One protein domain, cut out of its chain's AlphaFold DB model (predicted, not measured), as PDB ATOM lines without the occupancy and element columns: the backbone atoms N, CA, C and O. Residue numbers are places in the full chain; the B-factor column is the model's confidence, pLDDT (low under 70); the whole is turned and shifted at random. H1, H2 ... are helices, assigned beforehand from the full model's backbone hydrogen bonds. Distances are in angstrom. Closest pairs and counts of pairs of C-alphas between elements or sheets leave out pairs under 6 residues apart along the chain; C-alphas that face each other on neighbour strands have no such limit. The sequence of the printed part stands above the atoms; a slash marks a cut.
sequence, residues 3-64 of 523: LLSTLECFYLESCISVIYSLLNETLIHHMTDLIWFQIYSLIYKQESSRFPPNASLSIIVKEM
ATOM      1  N   LEU A   3      11.714 -22.435  30.782       63.03
ATOM      2  CA  LEU A   3      10.999 -23.710  30.610       63.03
ATOM      3  C   LEU A   3      11.606 -24.875  31.417       63.03
ATOM      4  O   LEU A   3      10.947 -25.885  31.620       63.03
ATOM      5  N   LEU A   4      12.852 -24.764  31.881       76.12
ATOM      6  CA  LEU A   4      13.472 -25.772  32.747       76.12
ATOM      7  C   LEU A   4      13.244 -25.476  34.239       76.12
ATOM      8  O   LEU A   4      13.576 -26.312  35.073       76.12
ATOM      9  N   SER A   5      12.701 -24.305  34.577       82.88
ATOM     10  CA  SER A   5      12.405 -23.889  35.949       82.88
ATOM     11  C   SER A   5      11.093 -24.500  36.453       82.88
ATOM     12  O   SER A   5      10.214 -24.832  35.657       82.88
ATOM     13  N   THR A   6      10.959 -24.647  37.770       88.38
ATOM     14  CA  THR A   6       9.743 -25.118  38.456       88.38
ATOM     15  C   THR A   6       8.952 -23.945  39.037       88.38
ATOM     16  O   THR A   6       9.451 -22.817  39.092       88.38
ATOM     17  N   LEU A   7       7.718 -24.200  39.480       82.69
ATOM     18  CA  LEU A   7       6.877 -23.195  40.139       82.69
ATOM     19  C   LEU A   7       6.964 -23.235  41.675       82.69
ATOM     20  O   LEU A   7       6.277 -22.456  42.326       82.69
ATOM     21  N   GLU A   8       7.815 -24.079  42.269       87.06
ATOM     22  CA  GLU A   8       7.889 -24.320  43.725       87.06
ATOM     23  C   GLU A   8       7.963 -23.038  44.561       87.06
ATOM     24  O   GLU A   8       7.292 -22.924  45.584       87.06
ATOM     25  N   CYS A   9       8.737 -22.052  44.104       83.69
ATOM     26  CA  CYS A   9       8.884 -20.769  44.788       83.69
ATOM     27  C   CYS A   9       7.540 -20.041  44.972       83.69
ATOM     28  O   CYS A   9       7.314 -19.421  46.006       83.69
ATOM     29  N   PHE A  10       6.618 -20.165  44.017       82.94
ATOM     30  CA  PHE A  10       5.306 -19.519  44.078       82.94
ATOM     31  C   PHE A  10       4.340 -20.197  45.057       82.94
ATOM     32  O   PHE A  10       3.320 -19.609  45.401       82.94
ATOM     33  N   TYR A  11       4.662 -21.395  45.548       83.69
ATOM     34  CA  TYR A  11       3.885 -22.101  46.572       83.69
ATOM     35  C   TYR A  11       4.456 -21.907  47.989       83.69
ATOM     36  O   TYR A  11       3.846 -22.340  48.965       83.69
ATOM     37  N   LEU A  12       5.617 -21.255  48.125       87.56
ATOM     38  CA  LEU A  12       6.310 -21.042  49.398       87.56
ATOM     39  C   LEU A  12       6.298 -19.559  49.786       87.56
ATOM     40  O   LEU A  12       6.910 -18.728  49.116       87.56
ATOM     41  N   GLU A  13       5.685 -19.228  50.926       83.44
ATOM     42  CA  GLU A  13       5.652 -17.846  51.442       83.44
ATOM     43  C   GLU A  13       7.053 -17.250  51.633       83.44
ATOM     44  O   GLU A  13       7.285 -16.083  51.319       83.44
ATOM     45  N   SER A  14       8.016 -18.057  52.088       86.69
ATOM     46  CA  SER A  14       9.400 -17.614  52.280       86.69
ATOM     47  C   SER A  14      10.037 -17.147  50.971       86.69
ATOM     48  O   SER A  14      10.722 -16.129  50.954       86.69
ATOM     49  N   CYS A  15       9.769 -17.829  49.860       86.06
ATOM     50  CA  CYS A  15      10.338 -17.479  48.567       86.06
ATOM     51  C   CYS A  15       9.655 -16.239  47.967       86.06
ATOM     52  O   CYS A  15      10.334 -15.333  47.479       86.06
ATOM     53  N   ILE A  16       8.329 -16.129  48.103       81.19
ATOM     54  CA  ILE A  16       7.582 -14.927  47.703       81.19
ATOM     55  C   ILE A  16       8.029 -13.701  48.497       81.19
ATOM     56  O   ILE A  16       8.176 -12.634  47.910       81.19
ATOM     57  N   SER A  17       8.316 -13.836  49.795       81.62
ATOM     58  CA  SER A  17       8.815 -12.717  50.606       81.62
ATOM     59  C   SER A  17      10.159 -12.173  50.099       81.62
ATOM     60  O   SER A  17      10.372 -10.961  50.085       81.62
ATOM     61  N   VAL A  18      11.034 -13.052  49.593       84.06
ATOM     62  CA  VAL A  18      12.310 -12.668  48.973       84.06
ATOM     63  C   VAL A  18      12.077 -11.972  47.634       84.06
ATOM     64  O   VAL A  18      12.665 -10.921  47.386       84.06
ATOM     65  N   ILE A  19      11.187 -12.506  46.790       78.38
ATOM     66  CA  ILE A  19      10.804 -11.865  45.521       78.38
ATOM     67  C   ILE A  19      10.207 -10.479  45.783       78.38
ATOM     68  O   ILE A  19      10.583  -9.517  45.120       78.38
ATOM     69  N   TYR A  20       9.322 -10.359  46.772       77.19
ATOM     70  CA  TYR A  20       8.712  -9.096  47.168       77.19
ATOM     71  C   TYR A  20       9.766  -8.088  47.641       77.19
ATOM     72  O   TYR A  20       9.745  -6.939  47.212       77.19
ATOM     73  N   SER A  21      10.732  -8.519  48.458       77.69
ATOM     74  CA  SER A  21      11.851  -7.674  48.893       77.69
ATOM     75  C   SER A  21      12.694  -7.178  47.714       77.69
ATOM     76  O   SER A  21      13.018  -5.995  47.652       77.69
ATOM     77  N   LEU A  22      13.011  -8.055  46.756       77.56
ATOM     78  CA  LEU A  22      13.790  -7.713  45.559       77.56
ATOM     79  C   LEU A  22      13.026  -6.775  44.612       77.56
ATOM     80  O   LEU A  22      13.604  -5.846  44.045       77.56
ATOM     81  N   LEU A  23      11.719  -6.989  44.447       71.31
ATOM     82  CA  LEU A  23      10.849  -6.089  43.688       71.31
ATOM     83  C   LEU A  23      10.766  -4.715  44.360       71.31
ATOM     84  O   LEU A  23      10.846  -3.697  43.681       71.31
ATOM     85  N   ASN A  24      10.669  -4.676  45.689       69.62
ATOM     86  CA  ASN A  24      10.645  -3.429  46.444       69.62
ATOM     87  C   ASN A  24      11.963  -2.652  46.289       69.62
ATOM     88  O   ASN A  24      11.941  -1.475  45.944       69.62
ATOM     89  N   GLU A  25      13.117  -3.313  46.426       71.00
ATOM     90  CA  GLU A  25      14.428  -2.671  46.236       71.00
ATOM     91  C   GLU A  25      14.641  -2.127  44.815       71.00
ATOM     92  O   GLU A  25      15.244  -1.068  44.640       71.00
ATOM     93  N   THR A  26      14.126  -2.813  43.792       64.81
ATOM     94  CA  THR A  26      14.284  -2.394  42.388       64.81
ATOM     95  C   THR A  26      13.309  -1.288  41.968       64.81
ATOM     96  O   THR A  26      13.662  -0.458  41.128       64.81
ATOM     97  N   LEU A  27      12.112  -1.222  42.563       59.16
ATOM     98  CA  LEU A  27      11.069  -0.244  42.215       59.16
ATOM     99  C   LEU A  27      11.137   1.070  43.015       59.16
ATOM    100  O   LEU A  27      10.683   2.097  42.506       59.16
ATOM    101  N   ILE A  28      11.767   1.085  44.201       56.12
ATOM    102  CA  ILE A  28      11.982   2.305  45.014       56.12
ATOM    103  C   ILE A  28      12.741   3.401  44.240       56.12
ATOM    104  O   ILE A  28      12.573   4.588  44.518       56.12
ATOM    105  N   HIS A  29      13.534   3.039  43.227       55.56
ATOM    106  CA  HIS A  29      14.305   4.009  42.450       55.56
ATOM    107  C   HIS A  29      13.526   4.757  41.359       55.56
ATOM    108  O   HIS A  29      14.068   5.734  40.839       55.56
ATOM    109  N   HIS A  30      12.294   4.357  41.008       53.06
ATOM    110  CA  HIS A  30      11.657   4.886  39.796       53.06
ATOM    111  C   HIS A  30      10.289   5.562  39.932       53.06
ATOM    112  O   HIS A  30      10.015   6.400  39.076       53.06
ATOM    113  N   MET A  31       9.447   5.310  40.945       53.09
ATOM    114  CA  MET A  31       8.132   5.981  41.042       53.09
ATOM    115  C   MET A  31       7.614   6.076  42.488       53.09
ATOM    116  O   MET A  31       7.643   5.092  43.219       53.09
ATOM    117  N   THR A  32       7.121   7.253  42.896       51.97
ATOM    118  CA  THR A  32       6.685   7.558  44.278       51.97
ATOM    119  C   THR A  32       5.241   7.170  44.617       51.97
ATOM    120  O   THR A  32       4.891   7.221  45.788       51.97
ATOM    121  N   ASP A  33       4.422   6.738  43.653       54.72
ATOM    122  CA  ASP A  33       3.000   6.433  43.878       54.72
ATOM    123  C   ASP A  33       2.582   5.113  43.212       54.72
ATOM    124  O   ASP A  33       1.866   5.101  42.210       54.72
ATOM    125  N   LEU A  34       3.022   3.976  43.763       52.47
ATOM    126  CA  LEU A  34       2.466   2.669  43.402       52.47
ATOM    127  C   LEU A  34       1.643   2.102  44.563       52.47
ATOM    128  O   LEU A  34       2.151   1.891  45.665       52.47
ATOM    129  N   ILE A  35       0.368   1.811  44.300       52.97
ATOM    130  CA  ILE A  35      -0.466   0.994  45.185       52.97
ATOM    131  C   ILE A  35       0.042  -0.446  45.046       52.97
ATOM    132  O   ILE A  35      -0.199  -1.103  44.035       52.97
ATOM    133  N   TRP A  36       0.792  -0.920  46.040       55.31
ATOM    134  CA  TRP A  36       1.290  -2.293  46.069       55.31
ATOM    135  C   TRP A  36       0.122  -3.273  46.204       55.31
ATOM    136  O   TRP A  36      -0.678  -3.181  47.136       55.31
ATOM    137  N   PHE A  37       0.029  -4.227  45.281       53.81
ATOM    138  CA  PHE A  37      -0.873  -5.365  45.419       53.81
ATOM    139  C   PHE A  37      -0.233  -6.411  46.339       53.81
ATOM    140  O   PHE A  37       0.968  -6.677  46.261       53.81
ATOM    141  N   GLN A  38      -1.030  -7.002  47.232       63.22
ATOM    142  CA  GLN A  38      -0.569  -8.115  48.062       63.22
ATOM    143  C   GLN A  38      -0.370  -9.348  47.172       63.22
ATOM    144  O   GLN A  38      -1.296  -9.781  46.486       63.22
ATOM    145  N   ILE A  39       0.849  -9.889  47.163       62.97
ATOM    146  CA  ILE A  39       1.183 -11.134  46.466       62.97
ATOM    147  C   ILE A  39       0.967 -12.278  47.453       62.97
ATOM    148  O   ILE A  39       1.617 -12.324  48.496       62.97
ATOM    149  N   TYR A  40       0.069 -13.198  47.119       75.00
ATOM    150  CA  TYR A  40      -0.165 -14.411  47.900       75.00
ATOM    151  C   TYR A  40       0.518 -15.611  47.249       75.00
ATOM    152  O   TYR A  40       0.733 -15.634  46.034       75.00
ATOM    153  N   SER A  41       0.841 -16.617  48.061       80.06
ATOM    154  CA  SER A  41       1.273 -17.914  47.554       80.06
ATOM    155  C   SER A  41       0.150 -18.622  46.808       80.06
ATOM    156  O   SER A  41      -1.033 -18.517  47.142       80.06
ATOM    157  N   LEU A  42       0.542 -19.364  45.777       79.12
ATOM    158  CA  LEU A  42      -0.332 -20.321  45.124       79.12
ATOM    159  C   LEU A  42      -0.705 -21.416  46.128       79.12
ATOM    160  O   LEU A  42       0.118 -21.869  46.926       79.12
ATOM    161  N   ILE A  43      -1.960 -21.853  46.072       78.94
ATOM    162  CA  ILE A  43      -2.484 -22.899  46.948       78.94
ATOM    163  C   ILE A  43      -2.398 -24.223  46.195       78.94
ATOM    164  O   ILE A  43      -3.112 -24.429  45.218       78.94
ATOM    165  N   TYR A  44      -1.546 -25.133  46.663       79.94
ATOM    166  CA  TYR A  44      -1.505 -26.498  46.143       79.94
ATOM    167  C   TYR A  44      -2.498 -27.378  46.898       79.94
ATOM    168  O   TYR A  44      -2.432 -27.497  48.124       79.94
ATOM    169  N   LYS A  45      -3.401 -28.027  46.161       79.12
ATOM    170  CA  LYS A  45      -4.310 -29.042  46.696       79.12
ATOM    171  C   LYS A  45      -4.084 -30.337  45.935       79.12
ATOM    172  O   LYS A  45      -4.408 -30.429  44.756       79.12
ATOM    173  N   GLN A  46      -3.570 -31.348  46.627       73.69
ATOM    174  CA  GLN A  46      -3.215 -32.634  46.020       73.69
ATOM    175  C   GLN A  46      -4.406 -33.355  45.362       73.69
ATOM    176  O   GLN A  46      -4.205 -34.157  44.460       73.69
ATOM    177  N   GLU A  47      -5.634 -33.058  45.789       65.31
ATOM    178  CA  GLU A  47      -6.860 -33.650  45.240       65.31
ATOM    179  C   GLU A  47      -7.351 -32.978  43.946       65.31
ATOM    180  O   GLU A  47      -8.143 -33.572  43.222       65.31
ATOM    181  N   SER A  48      -6.905 -31.753  43.640       56.34
ATOM    182  CA  SER A  48      -7.418 -30.975  42.501       56.34
ATOM    183  C   SER A  48      -6.350 -30.502  41.518       56.34
ATOM    184  O   SER A  48      -6.702 -30.124  40.404       56.34
ATOM    185  N   SER A  49      -5.077 -30.498  41.919       74.44
ATOM    186  CA  SER A  49      -3.956 -30.046  41.093       74.44
ATOM    187  C   SER A  49      -3.277 -31.230  40.404       74.44
ATOM    188  O   SER A  49      -2.780 -32.143  41.063       74.44
ATOM    189  N   ARG A  50      -3.228 -31.201  39.072       75.44
ATOM    190  CA  ARG A  50      -2.580 -32.223  38.233       75.44
ATOM    191  C   ARG A  50      -1.067 -32.087  38.247       75.44
ATOM    192  O   ARG A  50      -0.362 -33.094  38.161       75.44
ATOM    193  N   PHE A  51      -0.563 -30.858  38.346       82.69
ATOM    194  CA  PHE A  51       0.870 -30.599  38.380       82.69
ATOM    195  C   PHE A  51       1.341 -30.370  39.817       82.69
ATOM    196  O   PHE A  51       0.861 -29.454  40.488       82.69
ATOM    197  N   PRO A  52       2.303 -31.166  40.316       84.00
ATOM    198  CA  PRO A  52       2.940 -30.852  41.582       84.00
ATOM    199  C   PRO A  52       3.770 -29.559  41.442       84.00
ATOM    200  O   PRO A  52       4.268 -29.268  40.350       84.00
ATOM    201  N   PRO A  53       4.002 -28.802  42.531       84.88
ATOM    202  CA  PRO A  53       4.780 -27.556  42.497       84.88
ATOM    203  C   PRO A  53       6.174 -27.695  41.864       84.88
ATOM    204  O   PRO A  53       6.704 -26.740  41.295       84.88
ATOM    205  N   ASN A  54       6.750 -28.898  41.938       88.00
ATOM    206  CA  ASN A  54       8.063 -29.253  41.408       88.00
ATOM    207  C   ASN A  54       8.066 -29.679  39.931       88.00
ATOM    208  O   ASN A  54       9.124 -30.018  39.397       88.00
ATOM    209  N   ALA A  55       6.917 -29.661  39.252       86.06
ATOM    210  CA  ALA A  55       6.855 -29.870  37.814       86.06
ATOM    211  C   ALA A  55       7.582 -28.732  37.080       86.06
ATOM    212  O   ALA A  55       7.455 -27.556  37.433       86.06
ATOM    213  N   SER A  56       8.353 -29.073  36.043       87.62
ATOM    214  CA  SER A  56       9.002 -28.060  35.213       87.62
ATOM    215  C   SER A  56       7.974 -27.336  34.351       87.62
ATOM    216  O   SER A  56       7.034 -27.939  33.829       87.62
ATOM    217  N   LEU A  57       8.200 -26.046  34.115       79.12
ATOM    218  CA  LEU A  57       7.378 -25.227  33.228       79.12
ATOM    219  C   LEU A  57       7.270 -25.823  31.821       79.12
ATOM    220  O   LEU A  57       6.231 -25.690  31.193       79.12
ATOM    221  N   SER A  58       8.283 -26.539  31.331       72.00
ATOM    222  CA  SER A  58       8.221 -27.269  30.060       72.00
ATOM    223  C   SER A  58       7.159 -28.365  30.049       72.00
ATOM    224  O   SER A  58       6.505 -28.542  29.028       72.00
ATOM    225  N   ILE A  59       6.984 -29.092  31.156       70.12
ATOM    226  CA  ILE A  59       5.964 -30.136  31.290       70.12
ATOM    227  C   ILE A  59       4.591 -29.477  31.368       70.12
ATOM    228  O   ILE A  59       3.691 -29.866  30.633       70.12
ATOM    229  N   ILE A  60       4.460 -28.426  32.177       78.44
ATOM    230  CA  ILE A  60       3.205 -27.687  32.340       78.44
ATOM    231  C   ILE A  60       2.775 -27.059  31.000       78.44
ATOM    232  O   ILE A  60       1.645 -27.249  30.576       78.44
ATOM    233  N   VAL A  61       3.679 -26.388  30.274       73.69
ATOM    234  CA  VAL A  61       3.416 -25.771  28.956       73.69
ATOM    235  C   VAL A  61       3.123 -26.811  27.875       73.69
ATOM    236  O   VAL A  61       2.238 -26.595  27.053       73.69
ATOM    237  N   LYS A  62       3.839 -27.944  27.863       58.50
ATOM    238  CA  LYS A  62       3.575 -29.043  26.919       58.50
ATOM    239  C   LYS A  62       2.166 -29.612  27.096       58.50
ATOM    240  O   LYS A  62       1.544 -30.021  26.124       58.50
ATOM    241  N   GLU A  63       1.668 -29.585  28.323       59.28
ATOM    242  CA  GLU A  63       0.304 -29.958  28.691       59.28
ATOM    243  C   GLU A  63      -0.651 -28.743  28.723       59.28
ATOM    244  O   GLU A  63      -1.707 -28.791  29.353       59.28
ATOM    245  N   MET A  64      -0.270 -27.646  28.052       59.88
ATOM    246  CA  MET A  64      -1.031 -26.398  27.881       59.88
ATOM    247  C   MET A  64      -1.480 -25.715  29.182       59.88
ATOM    248  O   MET A  64      -2.404 -24.910  29.175       59.88
TER     249      MET A  64
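Overview. This is residues 3 to 64 of the 523 residues of the protein "Hypothetical protein" of Adineta steineri (UniProt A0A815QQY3). The printed part is an open, drawn-out loop rather than a packed body: the helix H2 makes one long side, and a chain of 29 residues with no named element turns round beyond the end of H2 and runs back past H2 and H1 as the other side. The short helix H1 makes a corner with the beginning of H2, and the short helix H3 sits by itself at the far end from the turn, near the first printed residues, while residues 25 to 35 stick out at the other end. The 62 printed residues hold three named helices, in the order H1, H2, H3 along the chain, and no named strand. The class is all helix, although under half of the residues, 25 of the 62, are in named elements. The whole is loose, with a radius of gyration of the C-alphas of 14.8 A, and elongated, spanning 42 by 23 by 18 A.

Arrangement. Along the printed part, the first named helix is H1, residues 8 to 11, and after one residue, Leu 12, comes H2, residues 13 to 27. The link between them is tight. H1 and H2 only just touch, and only at the corner by their link, with 3 pairs of C-alphas within 8 A. Their closest C-alphas are those of Cys 9 and Cys 15, 5.2 A apart. H2 touches H1 with residues 15 to 16 alone, and the two centres are 13.0 A apart. Residues 25 to 35 stand free, of which 25 to 27 belong to H2. A long link of 29 residues, 28 to 56, leads from H2 to H3, residues 57 to 62. H3 touches no helix: H1 and H3 are apart, and H2 and H3 are apart. In H2 and H3 every pair of O of residue i and N of residue i+4 is within hydrogen-bond range. H1, with 4 residues, is too short for such a pair, and its 1 pair of O of residue i and N of residue i+3 is within range.

Along the chain. H1 runs from Glu 8, with its C-alpha at (7.889, -24.320, 43.725), to Tyr 11, and is 5.4 A from first to last C-alpha. H2 is the longest helix, with 15 residues from Glu 13 to Leu 27 and 20.6 A from first to last C-alpha. Its C-alphas lead from (5.652, -17.846, 51.442) at residue 13 to (11.069, -0.244, 42.215) at residue 27, where the y value has risen. H3 has 6 residues, from Leu 57 to Lys 62, and is 8.3 A from first to last C-alpha. It ends with C-alpha 62 at (3.575, -29.043, 26.919).

Size, cuts and confidence. The two C-alphas farthest apart are those of Thr 32 and Glu 47, at 43.4 A, while the first and last printed C-alphas, of Leu 3 and Met 64, are 12.6 A apart. Without the stretch that stands free, the body has 51 residues, spans 33 by 25 by 17 A and has a radius of gyration of 12.4 A. The C-alphas of the long link, residues 28 to 56, lie 7 to 25 A from the mean of all C-alphas. The printed part has no cut from residue 3 to residue 64. The mean pLDDT of the printed part is 72.8, and 21 residues are under 70: residue 3, residue 24, residues 26 to 39, residues 47 to 48 and residues 62 to 64. The mean pLDDT is 84 for H1, 77 for H2 and 72 for H3.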